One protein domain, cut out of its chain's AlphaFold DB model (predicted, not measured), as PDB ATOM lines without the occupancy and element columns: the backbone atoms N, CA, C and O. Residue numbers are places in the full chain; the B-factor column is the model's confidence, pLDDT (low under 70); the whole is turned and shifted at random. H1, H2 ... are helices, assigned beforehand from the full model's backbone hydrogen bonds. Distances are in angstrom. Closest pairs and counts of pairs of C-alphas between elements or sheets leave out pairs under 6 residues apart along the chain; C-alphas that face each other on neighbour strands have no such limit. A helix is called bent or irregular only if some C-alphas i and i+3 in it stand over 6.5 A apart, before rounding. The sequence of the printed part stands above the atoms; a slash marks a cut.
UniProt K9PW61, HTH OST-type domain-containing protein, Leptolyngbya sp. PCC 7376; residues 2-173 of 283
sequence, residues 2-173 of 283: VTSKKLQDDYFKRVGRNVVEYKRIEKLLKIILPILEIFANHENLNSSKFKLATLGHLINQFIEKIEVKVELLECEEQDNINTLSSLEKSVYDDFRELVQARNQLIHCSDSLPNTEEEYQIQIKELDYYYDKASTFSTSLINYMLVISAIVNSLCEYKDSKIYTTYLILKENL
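This is residues 2 to 173 of the 283 residues of the protein "HTH OST-type domain-containing protein" of Leptolyngbya sp. PCC 7376 (UniProt K9PW61). Two long helices, H1 and H5, lie side by side and run the same way, making the long axis of an elongated, loosely built bundle. H4 crosses H5 at a slant, the shorter H3 packs on H1 and H4, the small H2 packs on H1, and H6 folds back along the last part of H5; residues 74 to 80 of the link between H3 and H4 stick out. The printed part has 172 residues, with six named helices in the order H1 to H6 and no named strand, and its class is all helix. It is only just loose, close to compact, with a radius of gyration of the C-alphas of 19.1 A, and spans 63 by 33 by 26 A.

H1, residues 2 to 41, begins with C-alpha 2 at (21.724, -43.406, 7.950) and is 59.4 A long. It is neither bent nor irregular, but only just: C-alphas 31 and 34 are 6.2 A apart. H2 is residues 48 to 51, and H3 is residues 55 to 67. H4, residues 81 to 110, is 44.3 A long. H5, residues 116 to 154, begins with C-alpha 116 at (23.534, -49.674, -1.789) and is 56.7 A long. H6, residues 160 to 171, ends with C-alpha 171 at (22.747, -13.302, -25.046).

H1, H3, H4 and H5 form a bundle, a group of helices gathered together. H1 and H5 touch at a shallow tilt of 20 degrees, the same way; their closest C-alphas, Asn 18 and Tyr 130, are 5.4 A apart. With residues 30 to 34 alone, H1 touches H2, the closest C-alphas being Lys 30 and Phe 50 at 5.6 A. With residues 22 to 40 alone, H1 touches H3 at a steep tilt of 39 degrees, closest at C-alphas Glu 26 and Leu 55, 5.2 A. H3 and H4 form a helical hairpin at a shallow tilt of 16 degrees, closest at C-alphas Gly 56 and Val 99, 6.8 A. H4 and H5 form another, at a tilt of 36 degrees, only just steep, closest at C-alphas Ala 101 and Tyr 129, 5.8 A. H5 touches H6 with residues 141 to 152 alone, opposite ways at a steep tilt of 46 degrees; C-alphas Ser 148 and Tyr 166 are closest, 5.3 A. H3 and H5 are apart. Every O i to N i+4 pair is within hydrogen-bond range in H3, H4, H5 and H6, and 34 of 36 in H1; H2 is too short for such a pair.

The two C-alphas farthest apart, Val 2 and Glu 76, are 65.8 A apart. The printed part has no cut. The link from H3 to H4, residues 68 to 80, is long. Mean pLDDT of the printed part is 71.9; 74 residues are under 70, among them 66 to 92 and 144 to 173.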
ATOM      1  N   VAL A   2      21.412 -44.795   8.378       55.84
ATOM      2  CA  VAL A   2      21.724 -43.406   7.950       55.84
ATOM      3  C   VAL A   2      22.348 -43.311   6.540       55.84
ATOM      4  O   VAL A   2      22.083 -42.356   5.816       55.84
ATOM      5  N   THR A   3      23.118 -44.315   6.109       66.56
ATOM      6  CA  THR A   3      23.757 -44.386   4.778       66.56
ATOM      7  C   THR A   3      22.766 -44.589   3.627       66.56
ATOM      8  O   THR A   3      22.852 -43.888   2.624       66.56
ATOM      9  N   SER A   4      21.774 -45.467   3.800       72.94
ATOM     10  CA  SER A   4      20.775 -45.780   2.761       72.94
ATOM     11  C   SER A   4      19.873 -44.585   2.430       72.94
ATOM     12  O   SER A   4      19.669 -44.281   1.258       72.94
ATOM     13  N   LYS A   5      19.427 -43.825   3.441       83.31
ATOM     14  CA  LYS A   5      18.623 -42.612   3.216       83.31
ATOM     15  C   LYS A   5      19.406 -41.533   2.461       83.31
ATOM     16  O   LYS A   5      18.874 -40.900   1.559       83.31
ATOM     17  N   LYS A   6      20.690 -41.358   2.797       89.25
ATOM     18  CA  LYS A   6      21.560 -40.392   2.117       89.25
ATOM     19  C   LYS A   6      21.734 -40.737   0.638       89.25
ATOM     20  O   LYS A   6      21.679 -39.832  -0.181       89.25
ATOM     21  N   LEU A   7      21.923 -42.015   0.303       87.81
ATOM     22  CA  LEU A   7      22.057 -42.479  -1.084       87.81
ATOM     23  C   LEU A   7      20.771 -42.303  -1.885       87.81
ATOM     24  O   LEU A   7      20.815 -41.846  -3.021       87.81
ATOM     25  N   GLN A   8      19.630 -42.597  -1.268       88.81
ATOM     26  CA  GLN A   8      18.326 -42.383  -1.880       88.81
ATOM     27  C   GLN A   8      18.068 -40.896  -2.184       88.81
ATOM     28  O   GLN A   8      17.649 -40.552  -3.290       88.81
ATOM     29  N   ASP A   9      18.378 -39.998  -1.243       90.69
ATOM     30  CA  ASP A   9      18.285 -38.549  -1.469       90.69
ATOM     31  C   ASP A   9      19.221 -38.093  -2.604       90.69
ATOM     32  O   ASP A   9      18.873 -37.231  -3.415       90.69
ATOM     33  N   ASP A  10      20.422 -38.669  -2.663       91.44
ATOM     34  CA  ASP A  10      21.441 -38.366  -3.665       91.44
ATOM     35  C   ASP A  10      21.008 -38.798  -5.075       91.44
ATOM     36  O   ASP A  10      21.161 -38.045  -6.045       91.44
ATOM     37  N   TYR A  11      20.396 -39.978  -5.164       90.50
ATOM     38  CA  TYR A  11      19.774 -40.522  -6.362       90.50
ATOM     39  C   TYR A  11      18.654 -39.612  -6.876       90.50
ATOM     40  O   TYR A  11      18.715 -39.143  -8.015       90.50
ATOM     41  N   PHE A  12      17.681 -39.253  -6.030       89.56
ATOM     42  CA  PHE A  12      16.565 -38.396  -6.446       89.56
ATOM     43  C   PHE A  12      17.016 -37.007  -6.907       89.56
ATOM     44  O   PHE A  12      16.469 -36.471  -7.874       89.56
ATOM     45  N   LYS A  13      18.049 -36.430  -6.278       92.25
ATOM     46  CA  LYS A  13      18.648 -35.169  -6.744       92.25
ATOM     47  C   LYS A  13      19.183 -35.278  -8.171       92.25
ATOM     48  O   LYS A  13      18.982 -34.360  -8.965       92.25
ATOM     49  N   ARG A  14      19.837 -36.390  -8.514       91.25
ATOM     50  CA  ARG A  14      20.400 -36.618  -9.856       91.25
ATOM     51  C   ARG A  14      19.337 -36.926 -10.894       91.25
ATOM     52  O   ARG A  14      19.428 -36.398 -12.001       91.25
ATOM     53  N   VAL A  15      18.294 -37.675 -10.530       88.50
ATOM     54  CA  VAL A  15      17.095 -37.825 -11.370       88.50
ATOM     55  C   VAL A  15      16.501 -36.446 -11.671       88.50
ATOM     56  O   VAL A  15      16.323 -36.088 -12.833       88.50
ATOM     57  N   GLY A  16      16.277 -35.625 -10.639       88.25
ATOM     58  CA  GLY A  16      15.750 -34.266 -10.787       88.25
ATOM     59  C   GLY A  16      16.608 -33.383 -11.697       88.25
ATOM     60  O   GLY A  16      16.076 -32.740 -12.601       88.25
ATOM     61  N   ARG A  17      17.935 -33.393 -11.512       91.75
ATOM     62  CA  ARG A  17      18.885 -32.648 -12.355       91.75
ATOM     63  C   ARG A  17      18.785 -33.056 -13.829       91.75
ATOM     64  O   ARG A  17      18.684 -32.184 -14.687       91.75
ATOM     65  N   ASN A  18      18.753 -34.358 -14.121       88.56
ATOM     66  CA  ASN A  18      18.593 -34.865 -15.487       88.56
ATOM     67  C   ASN A  18      17.258 -34.432 -16.108       88.56
ATOM     68  O   ASN A  18      17.228 -33.932 -17.230       88.56
ATOM     69  N   VAL A  19      16.150 -34.553 -15.368       86.94
ATOM     70  CA  VAL A  19      14.821 -34.122 -15.840       86.94
ATOM     71  C   VAL A  19      14.805 -32.635 -16.197       86.94
ATOM     72  O   VAL A  19      14.193 -32.248 -17.196       86.94
ATOM     73  N   VAL A  20      15.461 -31.789 -15.399       87.62
ATOM     74  CA  VAL A  20      15.574 -30.352 -15.686       87.62
ATOM     75  C   VAL A  20      16.332 -30.112 -16.994       87.62
ATOM     76  O   VAL A  20      15.853 -29.328 -17.816       87.62
ATOM     77  N   GLU A  21      17.446 -30.809 -17.222       86.94
ATOM     78  CA  GLU A  21      18.239 -30.643 -18.447       86.94
ATOM     79  C   GLU A  21      17.477 -31.126 -19.690       86.94
ATOM     80  O   GLU A  21      17.390 -30.407 -20.684       86.94
ATOM     81  N   TYR A  22      16.792 -32.272 -19.623       87.06
ATOM     82  CA  TYR A  22      15.943 -32.731 -20.729       87.06
ATOM     83  C   TYR A  22      14.794 -31.762 -21.033       87.06
ATOM     84  O   TYR A  22      14.505 -31.496 -22.200       87.06
ATOM     85  N   LYS A  23      14.168 -31.166 -20.007       85.25
ATOM     86  CA  LYS A  23      13.153 -30.114 -20.205       85.25
ATOM     87  C   LYS A  23      13.739 -28.852 -20.830       85.25
ATOM     88  O   LYS A  23      13.037 -28.159 -21.568       85.25
ATOM     89  N   ARG A  24      14.994 -28.516 -20.525       83.44
ATOM     90  CA  ARG A  24      15.701 -27.405 -21.169       83.44
ATOM     91  C   ARG A  24      15.884 -27.697 -22.655       83.44
ATOM     92  O   ARG A  24      15.454 -26.878 -23.461       83.44
ATOM     93  N   ILE A  25      16.409 -28.870 -23.006       85.31
ATOM     94  CA  ILE A  25      16.565 -29.306 -24.401       85.31
ATOM     95  C   ILE A  25      15.225 -29.266 -25.141       85.31
ATOM     96  O   ILE A  25      15.137 -28.703 -26.228       85.31
ATOM     97  N   GLU A  26      14.158 -29.784 -24.530       85.50
ATOM     98  CA  GLU A  26      12.811 -29.755 -25.106       85.50
ATOM     99  C   GLU A  26      12.360 -28.326 -25.437       85.50
ATOM    100  O   GLU A  26      11.854 -28.065 -26.529       85.50
ATOM    101  N   LYS A  27      12.571 -27.374 -24.520       82.81
ATOM    102  CA  LYS A  27      12.248 -25.960 -24.756       82.81
ATOM    103  C   LYS A  27      13.066 -25.364 -25.899       82.81
ATOM    104  O   LYS A  27      12.496 -24.635 -26.703       82.81
ATOM    105  N   LEU A  28      14.362 -25.673 -25.981       81.81
ATOM    106  CA  LEU A  28      15.224 -25.197 -27.069       81.81
ATOM    107  C   LEU A  28      14.735 -25.739 -28.418       81.81
ATOM    108  O   LEU A  28      14.571 -24.976 -29.367       81.81
ATOM    109  N   LEU A  29      14.385 -27.027 -28.485       83.62
ATOM    110  CA  LEU A  29      13.841 -27.632 -29.701       83.62
ATOM    111  C   LEU A  29      12.495 -27.015 -30.116       83.62
ATOM    112  O   LEU A  29      12.262 -26.766 -31.298       83.62
ATOM    113  N   LYS A  30      11.622 -26.690 -29.154       82.19
ATOM    114  CA  LYS A  30      10.353 -25.983 -29.419       82.19
ATOM    115  C   LYS A  30      10.546 -24.569 -29.973       82.19
ATOM    116  O   LYS A  30       9.615 -24.042 -30.576       82.19
ATOM    117  N   ILE A  31      11.714 -23.962 -29.766       76.94
ATOM    118  CA  ILE A  31      12.077 -22.659 -30.335       76.94
ATOM    119  C   ILE A  31      12.669 -22.842 -31.734       76.94
ATOM    120  O   ILE A  31      12.244 -22.154 -32.661       76.94
ATOM    121  N   ILE A  32      13.607 -23.779 -31.909       76.88
ATOM    122  CA  ILE A  32      14.343 -23.921 -33.173       76.88
ATOM    123  C   ILE A  32      13.495 -24.508 -34.303       76.88
ATOM    124  O   ILE A  32      13.617 -24.083 -35.447       76.88
ATOM    125  N   LEU A  33      12.619 -25.468 -34.003       79.94
ATOM    126  CA  LEU A  33      11.843 -26.173 -35.019       79.94
ATOM    127  C   LEU A  33      10.903 -25.260 -35.820       79.94
ATOM    128  O   LEU A  33      10.920 -25.356 -37.048       79.94
ATOM    129  N   PRO A  34      10.135 -24.344 -35.191       75.75
ATOM    130  CA  PRO A  34       9.389 -23.329 -35.928       75.75
ATOM    131  C   PRO A  34      10.271 -22.474 -36.845       75.75
ATOM    132  O   PRO A  34       9.857 -22.161 -37.955       75.75
ATOM    133  N   ILE A  35      11.474 -22.098 -36.394       71.50
ATOM    134  CA  ILE A  35      12.409 -21.293 -37.192       71.50
ATOM    135  C   ILE A  35      12.838 -22.107 -38.411       71.50
ATOM    136  O   ILE A  35      12.635 -21.673 -39.538       71.50
ATOM    137  N   LEU A  36      13.331 -23.328 -38.205       73.19
ATOM    138  CA  LEU A  36      13.708 -24.237 -39.288       73.19
ATOM    139  C   LEU A  36      12.572 -24.473 -40.294       73.19
ATOM    140  O   LEU A  36      12.835 -24.593 -41.491       73.19
ATOM    141  N   GLU A  37      11.323 -24.523 -39.827       73.06
ATOM    142  CA  GLU A  37      10.130 -24.686 -40.662       73.06
ATOM    143  C   GLU A  37       9.803 -23.445 -41.501       73.06
ATOM    144  O   GLU A  37       9.556 -23.598 -42.695       73.06
ATOM    145  N   ILE A  38       9.900 -22.228 -40.947       67.00
ATOM    146  CA  ILE A  38       9.810 -20.987 -41.745       67.00
ATOM    147  C   ILE A  38      10.847 -21.014 -42.860       67.00
ATOM    148  O   ILE A  38      10.531 -20.766 -44.020       67.00
ATOM    149  N   PHE A  39      12.081 -21.378 -42.513       62.59
ATOM    150  CA  PHE A  39      13.159 -21.492 -43.486       62.59
ATOM    151  C   PHE A  39      12.928 -22.593 -44.513       62.59
ATOM    152  O   PHE A  39      13.656 -22.657 -45.493       62.59
ATOM    153  N   ALA A  40      12.049 -23.560 -44.239       63.91
ATOM    154  CA  ALA A  40      11.817 -24.692 -45.136       63.91
ATOM    155  C   ALA A  40      10.757 -24.348 -46.162       63.91
ATOM    156  O   ALA A  40      10.907 -24.656 -47.336       63.91
ATOM    157  N   ASN A  41       9.699 -23.701 -45.690       63.28
ATOM    158  CA  ASN A  41       8.464 -23.608 -46.443       63.28
ATOM    159  C   ASN A  41       8.129 -22.165 -46.841       63.28
ATOM    160  O   ASN A  41       7.133 -21.955 -47.520       63.28
ATOM    161  N   HIS A  42       8.911 -21.164 -46.403       57.66
ATOM    162  CA  HIS A  42       8.562 -19.737 -46.507       57.66
ATOM    163  C   HIS A  42       7.145 -19.423 -45.973       57.66
ATOM    164  O   HIS A  42       6.494 -18.471 -46.399       57.66
ATOM    165  N   GLU A  43       6.653 -20.239 -45.036       55.41
ATOM    166  CA  GLU A  43       5.320 -20.131 -44.440       55.41
ATOM    167  C   GLU A  43       5.343 -19.330 -43.128       55.41
ATOM    168  O   GLU A  43       6.383 -19.131 -42.498       55.41
ATOM    169  N   ASN A  44       4.165 -18.883 -42.679       55.75
ATOM    170  CA  ASN A  44       3.995 -18.174 -41.408       55.75
ATOM    171  C   ASN A  44       4.374 -19.047 -40.193       55.75
ATOM    172  O   ASN A  44       4.063 -20.235 -40.147       55.75
ATOM    173  N   LEU A  45       4.953 -18.428 -39.150       58.88
ATOM    174  CA  LEU A  45       5.349 -19.080 -37.889       58.88
ATOM    175  C   LEU A  45       4.170 -19.822 -37.213       58.88
ATOM    176  O   LEU A  45       3.453 -19.241 -36.392       58.88
ATOM    177  N   ASN A  46       4.012 -21.126 -37.446       62.91
ATOM    178  CA  ASN A  46       3.043 -21.945 -36.711       62.91
ATOM    179  C   ASN A  46       3.659 -22.532 -35.430       62.91
ATOM    180  O   ASN A  46       3.772 -23.744 -35.247       62.91
ATOM    181  N   SER A  47       4.044 -21.652 -34.499       60.47
ATOM    182  CA  SER A  47       4.641 -22.054 -33.213       60.47
ATOM    183  C   SER A  47       3.760 -23.010 -32.391       60.47
ATOM    184  O   SER A  47       4.269 -23.747 -31.549       60.47
ATOM    185  N   SER A  48       2.442 -23.033 -32.626       68.75
ATOM    186  CA  SER A  48       1.500 -23.942 -31.959       68.75
ATOM    187  C   SER A  48       1.770 -25.416 -32.238       68.75
ATOM    188  O   SER A  48       1.530 -26.227 -31.345       68.75
ATOM    189  N   LYS A  49       2.304 -25.759 -33.419       76.94
ATOM    190  CA  LYS A  49       2.541 -27.148 -33.845       76.94
ATOM    191  C   LYS A  49       3.445 -27.912 -32.872       76.94
ATOM    192  O   LYS A  49       3.185 -29.068 -32.561       76.94
ATOM    193  N   PHE A  50       4.458 -27.242 -32.325       79.56
ATOM    194  CA  PHE A  50       5.470 -27.879 -31.478       79.56
ATOM    195  C   PHE A  50       5.230 -27.695 -29.974       79.56
ATOM    196  O   PHE A  50       5.884 -28.351 -29.168       79.56
ATOM    197  N   LYS A  51       4.274 -26.853 -29.548       76.69
ATOM    198  CA  LYS A  51       4.044 -26.562 -28.116       76.69
ATOM    199  C   LYS A  51       3.722 -27.810 -27.289       76.69
ATOM    200  O   LYS A  51       4.212 -27.930 -26.166       76.69
ATOM    201  N   LEU A  52       2.929 -28.722 -27.849       80.56
ATOM    202  CA  LEU A  52       2.480 -29.954 -27.187       80.56
ATOM    203  C   LEU A  52       3.316 -31.186 -27.557       80.56
ATOM    204  O   LEU A  52       3.071 -32.268 -27.032       80.56
ATOM    205  N   ALA A  53       4.303 -31.034 -28.438       83.44
ATOM    206  CA  ALA A  53       5.156 -32.140 -28.834       83.44
ATOM    207  C   ALA A  53       6.050 -32.599 -27.674       83.44
ATOM    208  O   ALA A  53       6.540 -31.787 -26.879       83.44
ATOM    209  N   THR A  54       6.258 -33.912 -27.599       84.31
ATOM    210  CA  THR A  54       7.182 -34.545 -26.656       84.31
ATOM    211  C   THR A  54       8.620 -34.383 -27.138       84.31
ATOM    212  O   THR A  54       8.860 -34.228 -28.335       84.31
ATOM    213  N   LEU A  55       9.591 -34.479 -26.225       80.75
ATOM    214  CA  LEU A  55      11.014 -34.410 -26.571       80.75
ATOM    215  C   LEU A  55      11.397 -35.377 -27.706       80.75
ATOM    216  O   LEU A  55      12.050 -34.959 -28.652       80.75
ATOM    217  N   GLY A  56      10.934 -36.631 -27.665       79.69
ATOM    218  CA  GLY A  56      11.216 -37.606 -28.727       79.69
ATOM    219  C   GLY A  56      10.652 -37.196 -30.092       79.69
ATOM    220  O   GLY A  56      11.347 -37.296 -31.096       79.69
ATOM    221  N   HIS A  57       9.426 -36.662 -30.134       84.75
ATOM    222  CA  HIS A  57       8.846 -36.157 -31.382       84.75
ATOM    223  C   HIS A  57       9.612 -34.940 -31.917       84.75
ATOM    224  O   HIS A  57       9.863 -34.851 -33.114       84.75
ATOM    225  N   LEU A  58      10.002 -34.018 -31.033       84.69
ATOM    226  CA  LEU A  58      10.784 -32.839 -31.404       84.69
ATOM    227  C   LEU A  58      12.155 -33.225 -31.962       84.69
ATOM    228  O   LEU A  58      12.585 -32.645 -32.949       84.69
ATOM    229  N   ILE A  59      12.821 -34.211 -31.362       78.44
ATOM    230  CA  ILE A  59      14.107 -34.713 -31.853       78.44
ATOM    231  C   ILE A  59      13.946 -35.304 -33.257       78.44
ATOM    232  O   ILE A  59      14.692 -34.929 -34.154       78.44
ATOM    233  N   ASN A  60      12.938 -36.149 -33.486       79.38
ATOM    234  CA  ASN A  60      12.713 -36.735 -34.812       79.38
ATOM    235  C   ASN A  60      12.408 -35.666 -35.869       79.38
ATOM    236  O   ASN A  60      13.013 -35.663 -36.935       79.38
ATOM    237  N   GLN A  61      11.537 -34.706 -35.550       83.19
ATOM    238  CA  GLN A  61      11.243 -33.578 -36.439       83.19
ATOM    239  C   GLN A  61      12.477 -32.721 -36.729       83.19
ATOM    240  O   GLN A  61      12.579 -32.112 -37.791       83.19
ATOM    241  N   PHE A  62      13.397 -32.629 -35.772       79.44
ATOM    242  CA  PHE A  62      14.635 -31.887 -35.939       79.44
ATOM    243  C   PHE A  62      15.578 -32.596 -36.899       79.44
ATOM    244  O   PHE A  62      16.072 -31.958 -37.822       79.44
ATOM    245  N   ILE A  63      15.748 -33.908 -36.728       74.12
ATOM    246  CA  ILE A  63      16.532 -34.764 -37.623       74.12
ATOM    247  C   ILE A  63      15.993 -34.669 -39.054       74.12
ATOM    248  O   ILE A  63      16.732 -34.271 -39.947       74.12
ATOM    249  N   GLU A  64      14.690 -34.902 -39.251       77.06
ATOM    250  CA  GLU A  64      14.045 -34.835 -40.572       77.06
ATOM    251  C   GLU A  64      14.288 -33.483 -41.266       77.06
ATOM    252  O   GLU A  64      14.564 -33.417 -42.461       77.06
ATOM    253  N   LYS A  65      14.201 -32.375 -40.517       75.44
ATOM    254  CA  LYS A  65      14.388 -31.026 -41.074       75.44
ATOM    255  C   LYS A  65      15.850 -30.678 -41.358       75.44
ATOM    256  O   LYS A  65      16.078 -29.786 -42.174       75.44
ATOM    257  N   ILE A  66      16.807 -31.320 -40.688       69.38
ATOM    258  CA  ILE A  66      18.234 -31.185 -40.998       69.38
ATOM    259  C   ILE A  66      18.569 -31.995 -42.250       69.38
ATOM    260  O   ILE A  66      19.116 -31.422 -43.189       69.38
ATOM    261  N   GLU A  67      18.167 -33.269 -42.298       64.62
ATOM    262  CA  GLU A  67      18.454 -34.192 -43.407       64.62
ATOM    263  C   GLU A  67      17.960 -33.645 -44.757       64.62
ATOM    264  O   GLU A  67      18.691 -33.654 -45.742       64.62
ATOM    265  N   VAL A  68      16.750 -33.075 -44.798       59.09
ATOM    266  CA  VAL A  68      16.146 -32.525 -46.031       59.09
ATOM    267  C   VAL A  68      16.857 -31.261 -46.548       59.09
ATOM    268  O   VAL A  68      16.638 -30.848 -47.683       59.09
ATOM    269  N   LYS A  69      17.689 -30.593 -45.740       58.12
ATOM    270  CA  LYS A  69      18.187 -29.238 -46.048       58.12
ATOM    271  C   LYS A  69      19.684 -29.091 -46.218       58.12
ATOM    272  O   LYS A  69      20.124 -28.013 -46.621       58.12
ATOM    273  N   VAL A  70      20.457 -30.137 -45.965       48.72
ATOM    274  CA  VAL A  70      21.871 -30.159 -46.358       48.72
ATOM    275  C   VAL A  70      22.005 -29.934 -47.874       48.72
ATOM    276  O   VAL A  70      22.922 -29.243 -48.299       48.72
ATOM    277  N   GLU A  71      21.010 -30.356 -48.661       41.78
ATOM    278  CA  GLU A  71      20.919 -30.103 -50.109       41.78
ATOM    279  C   GLU A  71      20.692 -28.620 -50.483       41.78
ATOM    280  O   GLU A  71      21.072 -28.195 -51.568       41.78
ATOM    281  N   LEU A  72      20.109 -27.795 -49.600       39.97
ATOM    282  CA  LEU A  72      19.870 -26.359 -49.853       39.97
ATOM    283  C   LEU A  72      21.050 -25.464 -49.443       39.97
ATOM    284  O   LEU A  72      21.096 -24.295 -49.821       39.97
ATOM    285  N   LEU A  73      21.981 -25.993 -48.645       41.62
ATOM    286  CA  LEU A  73      23.157 -25.283 -48.130       41.62
ATOM    287  C   LEU A  73      24.445 -25.664 -48.874       41.62
ATOM    288  O   LEU A  73      25.539 -25.397 -48.368       41.62
ATOM    289  N   GLU A  74      24.331 -26.226 -50.082       39.12
ATOM    290  CA  GLU A  74      25.412 -26.254 -51.073       39.12
ATOM    291  C   GLU A  74      25.751 -24.811 -51.497       39.12
ATOM    292  O   GLU A  74      25.435 -24.340 -52.585       39.12
ATOM    293  N   CYS A  75      26.371 -24.056 -50.588       36.97
ATOM    294  CA  CYS A  75      27.039 -22.813 -50.919       36.97
ATOM    295  C   CYS A  75      28.216 -23.163 -51.830       36.97
ATOM    296  O   CYS A  75      29.106 -23.915 -51.424       36.97
ATOM    297  N   GLU A  76      28.195 -22.613 -53.044       33.50
ATOM    298  CA  GLU A  76      29.242 -22.765 -54.051       33.50
ATOM    299  C   GLU A  76      30.643 -22.611 -53.423       33.50
ATOM    300  O   GLU A  76      30.962 -21.612 -52.780       33.50
ATOM    301  N   GLU A  77      31.426 -23.683 -53.565       43.00
ATOM    302  CA  GLU A  77      32.874 -23.829 -53.385       43.00
ATOM    303  C   GLU A  77      33.616 -22.788 -52.517       43.00
ATOM    304  O   GLU A  77      34.133 -21.806 -53.030       43.00
ATOM    305  N   GLN A  78      33.821 -23.074 -51.222       38.03
ATOM    306  CA  GLN A  78      35.142 -22.965 -50.558       38.03
ATOM    307  C   GLN A  78      35.055 -23.376 -49.071       38.03
ATOM    308  O   GLN A  78      34.364 -22.729 -48.284       38.03
ATOM    309  N   ASP A  79      35.798 -24.420 -48.681       43.81
ATOM    310  CA  ASP A  79      36.208 -24.839 -47.318       43.81
ATOM    311  C   ASP A  79      35.147 -25.030 -46.199       43.81
ATOM    312  O   ASP A  79      35.449 -25.639 -45.171       43.81
ATOM    313  N   ASN A  80      33.899 -24.584 -46.361       44.34
ATOM    314  CA  ASN A  80      32.869 -24.604 -45.312       44.34
ATOM    315  C   ASN A  80      32.102 -25.945 -45.211       44.34
ATOM    316  O   ASN A  80      31.545 -26.248 -44.154       44.34
ATOM    317  N   ILE A  81      32.104 -26.770 -46.269       39.25
ATOM    318  CA  ILE A  81      31.317 -28.024 -46.379       39.25
ATOM    319  C   ILE A  81      31.716 -29.057 -45.308       39.25
ATOM    320  O   ILE A  81      30.873 -29.802 -44.802       39.25
ATOM    321  N   ASN A  82      32.976 -29.043 -44.864       47.72
ATOM    322  CA  ASN A  82      33.459 -29.950 -43.821       47.72
ATOM    323  C   ASN A  82      32.919 -29.615 -42.422       47.72
ATOM    324  O   ASN A  82      32.933 -30.485 -41.557       47.72
ATOM    325  N   THR A  83      32.438 -28.391 -42.170       51.00
ATOM    326  CA  THR A  83      31.966 -27.986 -40.829       51.00
ATOM    327  C   THR A  83      30.502 -28.352 -40.617       51.00
ATOM    328  O   THR A  83      30.142 -28.804 -39.539       51.00
ATOM    329  N   LEU A  84      29.654 -28.200 -41.639       50.25
ATOM    330  CA  LEU A  84      28.222 -28.492 -41.513       50.25
ATOM    331  C   LEU A  84      27.944 -30.001 -41.486       50.25
ATOM    332  O   LEU A  84      27.171 -30.454 -40.652       50.25
ATOM    333  N   SER A  85      28.631 -30.774 -42.333       54.50
ATOM    334  CA  SER A  85      28.525 -32.242 -42.382       54.50
ATOM    335  C   SER A  85      29.121 -32.926 -41.143       54.50
ATOM    336  O   SER A  85      28.570 -33.899 -40.628       54.50
ATOM    337  N   SER A  86      30.228 -32.400 -40.602       58.41
ATOM    338  CA  SER A  86      30.767 -32.876 -39.319       58.41
ATOM    339  C   SER A  86      29.870 -32.495 -38.141       58.41
ATOM    340  O   SER A  86      29.702 -33.299 -37.224       58.41
ATOM    341  N   LEU A  87      29.248 -31.312 -38.187       56.94
ATOM    342  CA  LEU A  87      28.265 -30.876 -37.200       56.94
ATOM    343  C   LEU A  87      26.995 -31.727 -37.266       56.94
ATOM    344  O   LEU A  87      26.511 -32.134 -36.222       56.94
ATOM    345  N   GLU A  88      26.499 -32.056 -38.457       61.25
ATOM    346  CA  GLU A  88      25.357 -32.950 -38.668       61.25
ATOM    347  C   GLU A  88      25.605 -34.325 -38.050       61.25
ATOM    348  O   GLU A  88      24.816 -34.779 -37.223       61.25
ATOM    349  N   LYS A  89      26.737 -34.956 -38.385       65.31
ATOM    350  CA  LYS A  89      27.081 -36.276 -37.855       65.31
ATOM    351  C   LYS A  89      27.248 -36.259 -36.335       65.31
ATOM    352  O   LYS A  89      26.706 -37.124 -35.655       65.31
ATOM    353  N   SER A  90      27.943 -35.249 -35.803       65.50
ATOM    354  CA  SER A  90      28.104 -35.070 -34.355       65.50
ATOM    355  C   SER A  90      26.755 -34.892 -33.664       65.50
ATOM    356  O   SER A  90      26.489 -35.523 -32.650       65.50
ATOM    357  N   VAL A  91      25.890 -34.052 -34.229       66.25
ATOM    358  CA  VAL A  91      24.571 -33.756 -33.675       66.25
ATOM    359  C   VAL A  91      23.682 -35.001 -33.717       66.25
ATOM    360  O   VAL A  91      23.013 -35.289 -32.728       66.25
ATOM    361  N   TYR A  92      23.707 -35.775 -34.805       68.62
ATOM    362  CA  TYR A  92      22.932 -37.010 -34.950       68.62
ATOM    363  C   TYR A  92      23.343 -38.085 -33.937       68.62
ATOM    364  O   TYR A  92      22.485 -38.668 -33.265       68.62
ATOM    365  N   ASP A  93      24.648 -38.326 -33.799       71.69
ATOM    366  CA  ASP A  93      25.177 -39.301 -32.844       71.69
ATOM    367  C   ASP A  93      24.837 -38.879 -31.402       71.69
ATOM    368  O   ASP A  93      24.276 -39.677 -30.640       71.69
ATOM    369  N   ASP A  94      25.034 -37.598 -31.062       73.06
ATOM    370  CA  ASP A  94      24.681 -37.051 -29.748       73.06
ATOM    371  C   ASP A  94      23.169 -37.163 -29.460       73.06
ATOM    372  O   ASP A  94      22.759 -37.447 -28.331       73.06
ATOM    373  N   PHE A  95      22.309 -36.992 -30.473       73.50
ATOM    374  CA  PHE A  95      20.857 -37.143 -30.327       73.50
ATOM    375  C   PHE A  95      20.431 -38.572 -30.032       73.50
ATOM    376  O   PHE A  95      19.544 -38.794 -29.201       73.50
ATOM    377  N   ARG A  96      21.018 -39.544 -30.729       74.00
ATOM    378  CA  ARG A  96      20.669 -40.952 -30.542       74.00
ATOM    379  C   ARG A  96      21.016 -41.399 -29.127       74.00
ATOM    380  O   ARG A  96      20.191 -42.030 -28.460       74.00
ATOM    381  N   GLU A  97      22.187 -40.987 -28.651       76.94
ATOM    382  CA  GLU A  97      22.608 -41.194 -27.268       76.94
ATOM    383  C   GLU A  97      21.672 -40.493 -26.275       76.94
ATOM    384  O   GLU A  97      21.296 -41.084 -25.264       76.94
ATOM    385  N   LEU A  98      21.218 -39.271 -26.578       79.44
ATOM    386  CA  LEU A  98      20.289 -38.525 -25.728       79.44
ATOM    387  C   LEU A  98      18.929 -39.227 -25.578       79.44
ATOM    388  O   LEU A  98      18.390 -39.322 -24.471       79.44
ATOM    389  N   VAL A  99      18.360 -39.718 -26.683       77.94
ATOM    390  CA  VAL A  99      17.085 -40.454 -26.679       77.94
ATOM    391  C   VAL A  99      17.222 -41.741 -25.874       77.94
ATOM    392  O   VAL A  99      16.345 -42.056 -25.065       77.94
ATOM    393  N   GLN A 100      18.331 -42.459 -26.056       79.50
ATOM    394  CA  GLN A 100      18.614 -43.676 -25.308       79.50
ATOM    395  C   GLN A 100      18.755 -43.390 -23.807       79.50
ATOM    396  O   GLN A 100      18.058 -44.024 -23.013       79.50
ATOM    397  N   ALA A 101      19.544 -42.382 -23.431       79.19
ATOM    398  CA  ALA A 101      19.737 -41.952 -22.047       79.19
ATOM    399  C   ALA A 101      18.417 -41.535 -21.377       79.19
ATOM    400  O   ALA A 101      18.129 -41.917 -20.244       79.19
ATOM    401  N   ARG A 102      17.551 -40.812 -22.097       80.81
ATOM    402  CA  ARG A 102      16.227 -40.419 -21.594       80.81
ATOM    403  C   ARG A 102      15.305 -41.619 -21.399       80.81
ATOM    404  O   ARG A 102      14.555 -41.657 -20.424       80.81
ATOM    405  N   ASN A 103      15.307 -42.572 -22.326       80.06
ATOM    406  CA  ASN A 103      14.497 -43.782 -22.188       80.06
ATOM    407  C   ASN A 103      15.000 -44.637 -21.019       80.06
ATOM    408  O   ASN A 103      14.196 -45.105 -20.219       80.06
ATOM    409  N   GLN A 104      16.319 -44.748 -20.855       77.69
ATOM    410  CA  GLN A 104      16.936 -45.394 -19.698       77.69
ATOM    411  C   GLN A 104      16.556 -44.692 -18.390       77.69
ATOM    412  O   GLN A 104      16.165 -45.375 -17.456       77.69
ATOM    413  N   LEU A 105      16.546 -43.354 -18.335       78.00
ATOM    414  CA  LEU A 105      16.098 -42.606 -17.154       78.00
ATOM    415  C   LEU A 105      14.660 -42.957 -16.740       78.00
ATOM    416  O   LEU A 105      14.381 -43.078 -15.549       78.00
ATOM    417  N   ILE A 106      13.751 -43.121 -17.707       73.94
ATOM    418  CA  ILE A 106      12.368 -43.535 -17.425       73.94
ATOM    419  C   ILE A 106      12.354 -44.941 -16.836       73.94
ATOM    420  O   ILE A 106      11.741 -45.158 -15.796       73.94
ATOM    421  N   HIS A 107      13.095 -45.870 -17.434       71.31
ATOM    422  CA  HIS A 107      13.169 -47.237 -16.928       71.31
ATOM    423  C   HIS A 107      13.848 -47.334 -15.552       71.31
ATOM    424  O   HIS A 107      13.408 -48.119 -14.719       71.31
ATOM    425  N   CYS A 108      14.851 -46.498 -15.264       67.00
ATOM    426  CA  CYS A 108      15.448 -46.377 -13.930       67.00
ATOM    427  C   CYS A 108      14.452 -45.826 -12.901       67.00
ATOM    428  O   CYS A 108      14.567 -46.137 -11.722       67.00
ATOM    429  N   SER A 109      13.481 -45.009 -13.324       61.47
ATOM    430  CA  SER A 109      12.459 -44.457 -12.426       61.47
ATOM    431  C   SER A 109      11.338 -45.441 -12.077       61.47
ATOM    432  O   SER A 109      10.666 -45.248 -11.065       61.47
ATOM    433  N   ASP A 110      11.171 -46.505 -12.868       67.19
ATOM    434  CA  ASP A 110      10.142 -47.527 -12.646       67.19
ATOM    435  C   ASP A 110      10.535 -48.539 -11.552       67.19
ATOM    436  O   ASP A 110       9.666 -49.185 -10.963       67.19
ATOM    437  N   SER A 111      11.829 -48.666 -11.233       70.19
ATOM    438  CA  SER A 111      12.327 -49.551 -10.176       70.19
ATOM    439  C   SER A 111      13.358 -48.855  -9.288       70.19
ATOM    440  O   SER A 111      14.498 -48.592  -9.671       70.19
ATOM    441  N   LEU A 112      12.956 -48.573  -8.046       79.38
ATOM    442  CA  LEU A 112      13.875 -48.050  -7.040       79.38
ATOM    443  C   LEU A 112      14.978 -49.079  -6.739       79.38
ATOM    444  O   LEU A 112      14.658 -50.251  -6.520       79.38
ATOM    445  N   PRO A 113      16.249 -48.646  -6.663       83.62
ATOM    446  CA  PRO A 113      17.327 -49.482  -6.155       83.62
ATOM    447  C   PRO A 113      16.993 -50.017  -4.762       83.62
ATOM    448  O   PRO A 113      16.576 -49.268  -3.870       83.62
ATOM    449  N   ASN A 114      17.212 -51.312  -4.568       84.75
ATOM    450  CA  ASN A 114      16.980 -52.011  -3.310       84.75
ATOM    451  C   ASN A 114      18.275 -52.202  -2.514       84.75
ATOM    452  O   ASN A 114      18.223 -52.444  -1.306       84.75
ATOM    453  N   THR A 115      19.436 -52.065  -3.162       87.06
ATOM    454  CA  THR A 115      20.753 -52.208  -2.527       87.06
ATOM    455  C   THR A 115      21.607 -50.947  -2.659       87.06
ATOM    456  O   THR A 115      21.427 -50.123  -3.554       87.06
ATOM    457  N   GLU A 116      22.562 -50.777  -1.742       87.69
ATOM    458  CA  GLU A 116      23.534 -49.674  -1.789       87.69
ATOM    459  C   GLU A 116      24.399 -49.723  -3.058       87.69
ATOM    460  O   GLU A 116      24.672 -48.682  -3.653       87.69
ATOM    461  N   GLU A 117      24.768 -50.921  -3.515       88.25
ATOM    462  CA  GLU A 117      25.517 -51.119  -4.759       88.25
ATOM    463  C   GLU A 117      24.705 -50.680  -5.984       88.25
ATOM    464  O   GLU A 117      25.219 -49.942  -6.825       88.25
ATOM    465  N   GLU A 118      23.418 -51.037  -6.048       87.19
ATOM    466  CA  GLU A 118      22.514 -50.585  -7.112       87.19
ATOM    467  C   GLU A 118      22.363 -49.059  -7.121       87.19
ATOM    468  O   GLU A 118      22.427 -48.446  -8.188       87.19
ATOM    469  N   TYR A 119      22.233 -48.423  -5.948       88.62
ATOM    470  CA  TYR A 119      22.198 -46.958  -5.851       88.62
ATOM    471  C   TYR A 119      23.460 -46.323  -6.432       88.62
ATOM    472  O   TYR A 119      23.373 -45.359  -7.188       88.62
ATOM    473  N   GLN A 120      24.638 -46.850  -6.096       89.81
ATOM    474  CA  GLN A 120      25.913 -46.315  -6.575       89.81
ATOM    475  C   GLN A 120      26.076 -46.471  -8.091       89.81
ATOM    476  O   GLN A 120      26.576 -45.555  -8.749       89.81
ATOM    477  N   ILE A 121      25.655 -47.609  -8.649       89.00
ATOM    478  CA  ILE A 121      25.682 -47.853 -10.096       89.00
ATOM    479  C   ILE A 121      24.764 -46.855 -10.805       89.00
ATOM    480  O   ILE A 121      25.229 -46.111 -11.666       89.00
ATOM    481  N   GLN A 122      23.501 -46.757 -10.382       87.75
ATOM    482  CA  GLN A 122      22.545 -45.856 -11.028       87.75
ATOM    483  C   GLN A 122      22.919 -44.378 -10.859       87.75
ATOM    484  O   GLN A 122      22.719 -43.585 -11.772       87.75
ATOM    485  N   ILE A 123      23.504 -43.979  -9.725       90.44
ATOM    486  CA  ILE A 123      24.015 -42.612  -9.535       90.44
ATOM    487  C   ILE A 123      25.074 -42.268 -10.588       90.44
ATOM    488  O   ILE A 123      25.001 -41.196 -11.187       90.44
ATOM    489  N   LYS A 124      26.022 -43.176 -10.852       90.38
ATOM    490  CA  LYS A 124      27.052 -42.968 -11.880       90.38
ATOM    491  C   LYS A 124      26.457 -42.893 -13.283       90.38
ATOM    492  O   LYS A 124      26.890 -42.061 -14.074       90.38
ATOM    493  N   GLU A 125      25.457 -43.719 -13.581       88.69
ATOM    494  CA  GLU A 125      24.730 -43.654 -14.854       88.69
ATOM    495  C   GLU A 125      23.999 -42.315 -15.016       88.69
ATOM    496  O   GLU A 125      24.096 -41.680 -16.062       88.69
ATOM    497  N   LEU A 126      23.335 -41.825 -13.965       89.25
ATOM    498  CA  LEU A 126      22.675 -40.517 -13.970       89.25
ATOM    499  C   LEU A 126      23.662 -39.353 -14.122       89.25
ATOM    500  O   LEU A 126      23.315 -38.334 -14.721       89.25
ATOM    501  N   ASP A 127      24.868 -39.463 -13.562       91.38
ATOM    502  CA  ASP A 127      25.929 -38.479 -13.781       91.38
ATOM    503  C   ASP A 127      26.393 -38.496 -15.246       91.38
ATOM    504  O   ASP A 127      26.414 -37.445 -15.887       91.38
ATOM    505  N   TYR A 128      26.613 -39.682 -15.818       89.62
ATOM    506  CA  TYR A 128      26.945 -39.846 -17.234       89.62
ATOM    507  C   TYR A 128      25.869 -39.274 -18.178       89.62
ATOM    508  O   TYR A 128      26.187 -38.516 -19.097       89.62
ATOM    509  N   TYR A 129      24.588 -39.579 -17.941       86.19
ATOM    510  CA  TYR A 129      23.486 -39.058 -18.758       86.19
ATOM    511  C   TYR A 129      23.365 -37.538 -18.676       86.19
ATOM    512  O   TYR A 129      23.065 -36.891 -19.682       86.19
ATOM    513  N   TYR A 130      23.642 -36.962 -17.506       89.31
ATOM    514  CA  TYR A 130      23.610 -35.516 -17.337       89.31
ATOM    515  C   TYR A 130      24.709 -34.835 -18.144       89.31
ATOM    516  O   TYR A 130      24.427 -33.869 -18.850       89.31
ATOM    517  N   ASP A 131      25.939 -35.345 -18.081       87.62
ATOM    518  CA  ASP A 131      27.066 -34.776 -18.820       87.62
ATOM    519  C   ASP A 131      26.805 -34.819 -20.333       87.62
ATOM    520  O   ASP A 131      27.042 -33.836 -21.044       87.62
ATOM    521  N   LYS A 132      26.216 -35.918 -20.819       84.44
ATOM    522  CA  LYS A 132      25.771 -36.052 -22.211       84.44
ATOM    523  C   LYS A 132      24.675 -35.052 -22.573       84.44
ATOM    524  O   LYS A 132      24.816 -34.327 -23.556       84.44
ATOM    525  N   ALA A 133      23.619 -34.946 -21.764       84.94
ATOM    526  CA  ALA A 133      22.532 -33.997 -22.000       84.94
ATOM    527  C   ALA A 133      23.006 -32.535 -21.963       84.94
ATOM    528  O   ALA A 133      22.615 -31.734 -22.810       84.94
ATOM    529  N   SER A 134      23.891 -32.191 -21.029       84.06
ATOM    530  CA  SER A 134      24.474 -30.852 -20.905       84.06
ATOM    531  C   SER A 134      25.359 -30.503 -22.106       84.06
ATOM    532  O   SER A 134      25.276 -29.396 -22.650       84.06
ATOM    533  N   THR A 135      26.186 -31.452 -22.556       81.75
ATOM    534  CA  THR A 135      27.017 -31.286 -23.760       81.75
ATOM    535  C   THR A 135      26.132 -31.063 -24.980       81.75
ATOM    536  O   THR A 135      26.285 -30.065 -25.682       81.75
ATOM    537  N   PHE A 136      25.119 -31.912 -25.159       82.00
ATOM    538  CA  PHE A 136      24.156 -31.783 -26.241       82.00
ATOM    539  C   PHE A 136      23.397 -30.443 -26.197       82.00
ATOM    540  O   PHE A 136      23.274 -29.768 -27.218       82.00
ATOM    541  N   SER A 137      22.926 -30.001 -25.024       81.00
ATOM    542  CA  SER A 137      22.260 -28.698 -24.889       81.00
ATOM    543  C   SER A 137      23.172 -27.548 -25.320       81.00
ATOM    544  O   SER A 137      22.679 -26.559 -25.863       81.00
ATOM    545  N   THR A 138      24.478 -27.658 -25.079       76.94
ATOM    546  CA  THR A 138      25.464 -26.657 -25.505       76.94
ATOM    547  C   THR A 138      25.628 -26.672 -27.024       76.94
ATOM    548  O   THR A 138      25.539 -25.618 -27.659       76.94
ATOM    549  N   SER A 139      25.762 -27.857 -27.626       74.94
ATOM    550  CA  SER A 139      25.804 -28.033 -29.085       74.94
ATOM    551  C   SER A 139      24.545 -27.488 -29.768       74.94
ATOM    552  O   SER A 139      24.643 -26.765 -30.758       74.94
ATOM    553  N   LEU A 140      23.359 -27.746 -29.203       76.44
ATOM    554  CA  LEU A 140      22.087 -27.255 -29.737       76.44
ATOM    555  C   LEU A 140      21.984 -25.722 -29.684       76.44
ATOM    556  O   LEU A 140      21.463 -25.116 -30.616       76.44
ATOM    557  N   ILE A 141      22.496 -25.081 -28.628       71.88
ATOM    558  CA  ILE A 141      22.563 -23.612 -28.542       71.88
ATOM    559  C   ILE A 141      23.478 -23.050 -29.633       71.88
ATOM    560  O   ILE A 141      23.082 -22.121 -30.338       71.88
ATOM    561  N   ASN A 142      24.661 -23.637 -29.819       68.12
ATOM    562  CA  ASN A 142      25.584 -23.230 -30.880       68.12
ATOM    563  C   ASN A 142      24.937 -23.371 -32.264       68.12
ATOM    564  O   ASN A 142      25.019 -22.462 -33.088       68.12
ATOM    565  N   TYR A 143      24.221 -24.470 -32.495       70.94
ATOM    566  CA  TYR A 143      23.497 -24.706 -33.738       70.94
ATOM    567  C   TYR A 143      22.360 -23.694 -33.960       70.94
ATOM    568  O   TYR A 143      22.240 -23.118 -35.040       70.94
ATOM    569  N   MET A 144      21.572 -23.393 -32.919       69.75
ATOM    570  CA  MET A 144      20.542 -22.348 -32.960       69.75
ATOM    571  C   MET A 144      21.096 -20.983 -33.344       69.75
ATOM    572  O   MET A 144      20.415 -20.224 -34.032       69.75
ATOM    573  N   LEU A 145      22.313 -20.664 -32.920       64.94
ATOM    574  CA  LEU A 145      22.961 -19.404 -33.257       64.94
ATOM    575  C   LEU A 145      23.427 -19.356 -34.697       64.94
ATOM    576  O   LEU A 145      23.176 -18.357 -35.364       64.94
ATOM    577  N   VAL A 146      24.062 -20.431 -35.170       65.88
ATOM    578  CA  VAL A 146      24.472 -20.553 -36.572       65.88
ATOM    579  C   VAL A 146      23.254 -20.395 -37.473       65.88
ATOM    580  O   VAL A 146      23.269 -19.544 -38.358       65.88
ATOM    581  N   ILE A 147      22.169 -21.126 -37.191       66.44
ATOM    582  CA  ILE A 147      20.916 -20.971 -37.932       66.44
ATOM    583  C   ILE A 147      20.436 -19.537 -37.829       66.44
ATOM    584  O   ILE A 147      20.333 -18.885 -38.851       66.44
ATOM    585  N   SER A 148      20.184 -19.015 -36.630       64.69
ATOM    586  CA  SER A 148      19.578 -17.683 -36.465       64.69
ATOM    587  C   SER A 148      20.370 -16.576 -37.157       64.69
ATOM    588  O   SER A 148      19.802 -15.578 -37.590       64.69
ATOM    589  N   ALA A 149      21.676 -16.751 -37.282       60.31
ATOM    590  CA  ALA A 149      22.530 -15.832 -37.989       60.31
ATOM    591  C   ALA A 149      22.485 -15.975 -39.516       60.31
ATOM    592  O   ALA A 149      22.377 -14.956 -40.190       60.31
ATOM    593  N   ILE A 150      22.489 -17.202 -40.056       60.56
ATOM    594  CA  ILE A 150      22.213 -17.462 -41.486       60.56
ATOM    595  C   ILE A 150      20.833 -16.904 -41.853       60.56
ATOM    596  O   ILE A 150      20.621 -16.238 -42.856       60.56
ATOM    597  N   VAL A 151      19.870 -17.145 -40.977       61.09
ATOM    598  CA  VAL A 151      18.505 -16.654 -41.069       61.09
ATOM    599  C   VAL A 151      18.462 -15.122 -41.120       61.09
ATOM    600  O   VAL A 151      17.788 -14.548 -41.973       61.09
ATOM    601  N   ASN A 152      19.209 -14.445 -40.250       63.34
ATOM    602  CA  ASN A 152      19.299 -12.987 -40.260       63.34
ATOM    603  C   ASN A 152      20.009 -12.433 -41.495       63.34
ATOM    604  O   ASN A 152      19.581 -11.393 -42.000       63.34
ATOM    605  N   SER A 153      21.070 -13.092 -41.974       57.94
ATOM    606  CA  SER A 153      21.780 -12.649 -43.176       57.94
ATOM    607  C   SER A 153      20.898 -12.768 -44.418       57.94
ATOM    608  O   SER A 153      20.880 -11.851 -45.235       57.94
ATOM    609  N   LEU A 154      20.092 -13.830 -44.514       59.28
ATOM    610  CA  LEU A 154      19.165 -14.051 -45.627       59.28
ATOM    611  C   LEU A 154      17.918 -13.152 -45.579       59.28
ATOM    612  O   LEU A 154      17.404 -12.764 -46.626       59.28
ATOM    613  N   CYS A 155      17.408 -12.809 -44.393       59.03
ATOM    614  CA  CYS A 155      16.166 -12.034 -44.248       59.03
ATOM    615  C   CYS A 155      16.359 -10.506 -44.149       59.03
ATOM    616  O   CYS A 155      15.395  -9.793 -43.849       59.03
ATOM    617  N   GLU A 156      17.575  -9.990 -44.372       57.84
ATOM    618  CA  GLU A 156      17.916  -8.552 -44.349       57.84
ATOM    619  C   GLU A 156      17.355  -7.781 -43.132       57.84
ATOM    620  O   GLU A 156      16.991  -6.610 -43.238       57.84
ATOM    621  N   TYR A 157      17.252  -8.424 -41.963       56.69
ATOM    622  CA  TYR A 157      16.748  -7.814 -40.721       56.69
ATOM    623  C   TYR A 157      15.313  -7.239 -40.777       56.69
ATOM    624  O   TYR A 157      14.929  -6.455 -39.909       56.69
ATOM    625  N   LYS A 158      14.487  -7.619 -41.763       53.28
ATOM    626  CA  LYS A 158      13.130  -7.053 -41.922       53.28
ATOM    627  C   LYS A 158      12.079  -7.673 -40.993       53.28
ATOM    628  O   LYS A 158      11.075  -7.019 -40.710       53.28
ATOM    629  N   ASP A 159      12.298  -8.886 -40.476       59.00
ATOM    630  CA  ASP A 159      11.374  -9.532 -39.530       59.00
ATOM    631  C   ASP A 159      11.836  -9.384 -38.068       59.00
ATOM    632  O   ASP A 159      12.775 -10.034 -37.598       59.00
ATOM    633  N   SER A 160      11.113  -8.541 -37.324       59.16
ATOM    634  CA  SER A 160      11.369  -8.245 -35.908       59.16
ATOM    635  C   SER A 160      11.412  -9.480 -34.996       59.16
ATOM    636  O   SER A 160      12.157  -9.477 -34.016       59.16
ATOM    637  N   LYS A 161      10.654 -10.551 -35.285       62.66
ATOM    638  CA  LYS A 161      10.583 -11.733 -34.402       62.66
ATOM    639  C   LYS A 161      11.803 -12.629 -34.543       62.66
ATOM    640  O   LYS A 161      12.304 -13.155 -33.546       62.66
ATOM    641  N   ILE A 162      12.282 -12.778 -35.772       59.81
ATOM    642  CA  ILE A 162      13.488 -13.534 -36.089       59.81
ATOM    643  C   ILE A 162      14.702 -12.836 -35.470       59.81
ATOM    644  O   ILE A 162      15.445 -13.456 -34.708       59.81
ATOM    645  N   TYR A 163      14.820 -11.522 -35.678       63.41
ATOM    646  CA  TYR A 163      15.903 -10.734 -35.092       63.41
ATOM    647  C   TYR A 163      15.871 -10.742 -33.554       63.41
ATOM    648  O   TYR A 163      16.901 -10.937 -32.912       63.41
ATOM    649  N   THR A 164      14.685 -10.636 -32.939       61.59
ATOM    650  CA  THR A 164      14.542 -10.749 -31.473       61.59
ATOM    651  C   THR A 164      15.008 -12.115 -30.964       61.59
ATOM    652  O   THR A 164      15.692 -12.201 -29.947       61.59
ATOM    653  N   THR A 165      14.672 -13.190 -31.678       61.00
ATOM    654  CA  THR A 165      15.081 -14.548 -31.295       61.00
ATOM    655  C   THR A 165      16.592 -14.730 -31.421       61.00
ATOM    656  O   THR A 165      17.216 -15.271 -30.512       61.00
ATOM    657  N   TYR A 166      17.191 -14.201 -32.488       65.56
ATOM    658  CA  TYR A 166      18.642 -14.133 -32.641       65.56
ATOM    659  C   TYR A 166      19.316 -13.408 -31.470       65.56
ATOM    660  O   TYR A 166      20.275 -13.937 -30.910       65.56
ATOM    661  N   LEU A 167      18.805 -12.242 -31.058       64.19
ATOM    662  CA  LEU A 167      19.371 -11.486 -29.936       64.19
ATOM    663  C   LEU A 167      19.286 -12.275 -28.624       64.19
ATOM    664  O   LEU A 167      20.289 -12.400 -27.925       64.19
ATOM    665  N   ILE A 168      18.130 -12.879 -28.331       63.16
ATOM    666  CA  ILE A 168      17.951 -13.734 -27.148       63.16
ATOM    667  C   ILE A 168      18.958 -14.886 -27.169       63.16
ATOM    668  O   ILE A 168      19.604 -15.165 -26.162       63.16
ATOM    669  N   LEU A 169      19.122 -15.564 -28.304       63.81
ATOM    670  CA  LEU A 169      20.064 -16.675 -28.417       63.81
ATOM    671  C   LEU A 169      21.507 -16.209 -28.217       63.81
ATOM    672  O   LEU A 169      22.261 -16.858 -27.492       63.81
ATOM    673  N   LYS A 170      21.877 -15.068 -28.806       63.81
ATOM    674  CA  LYS A 170      23.209 -14.467 -28.681       63.81
ATOM    675  C   LYS A 170      23.540 -14.111 -27.233       63.81
ATOM    676  O   LYS A 170      24.662 -14.347 -26.794       63.81
ATOM    677  N   GLU A 171      22.577 -13.591 -26.476       64.50
ATOM    678  CA  GLU A 171      22.747 -13.302 -25.046       64.50
ATOM    679  C   GLU A 171      22.905 -14.566 -24.189       64.50
ATOM    680  O   GLU A 171      23.542 -14.520 -23.138       64.50
ATOM    681  N   ASN A 172      22.368 -15.702 -24.642       59.38
ATOM    682  CA  ASN A 172      22.449 -16.989 -23.945       59.38
ATOM    683  C   ASN A 172      23.680 -17.829 -24.328       59.38
ATOM    684  O   ASN A 172      23.806 -18.970 -23.875       59.38
ATOM    685  N   LEU A 173      24.593 -17.284 -25.139       60.66
ATOM    686  CA  LEU A 173      25.871 -17.921 -25.432       60.66
ATOM    687  C   LEU A 173      26.669 -18.186 -24.151       60.66
ATOM    688  O   LEU A 173      26.720 -17.313 -23.275       60.66
TER     689      LEU A 173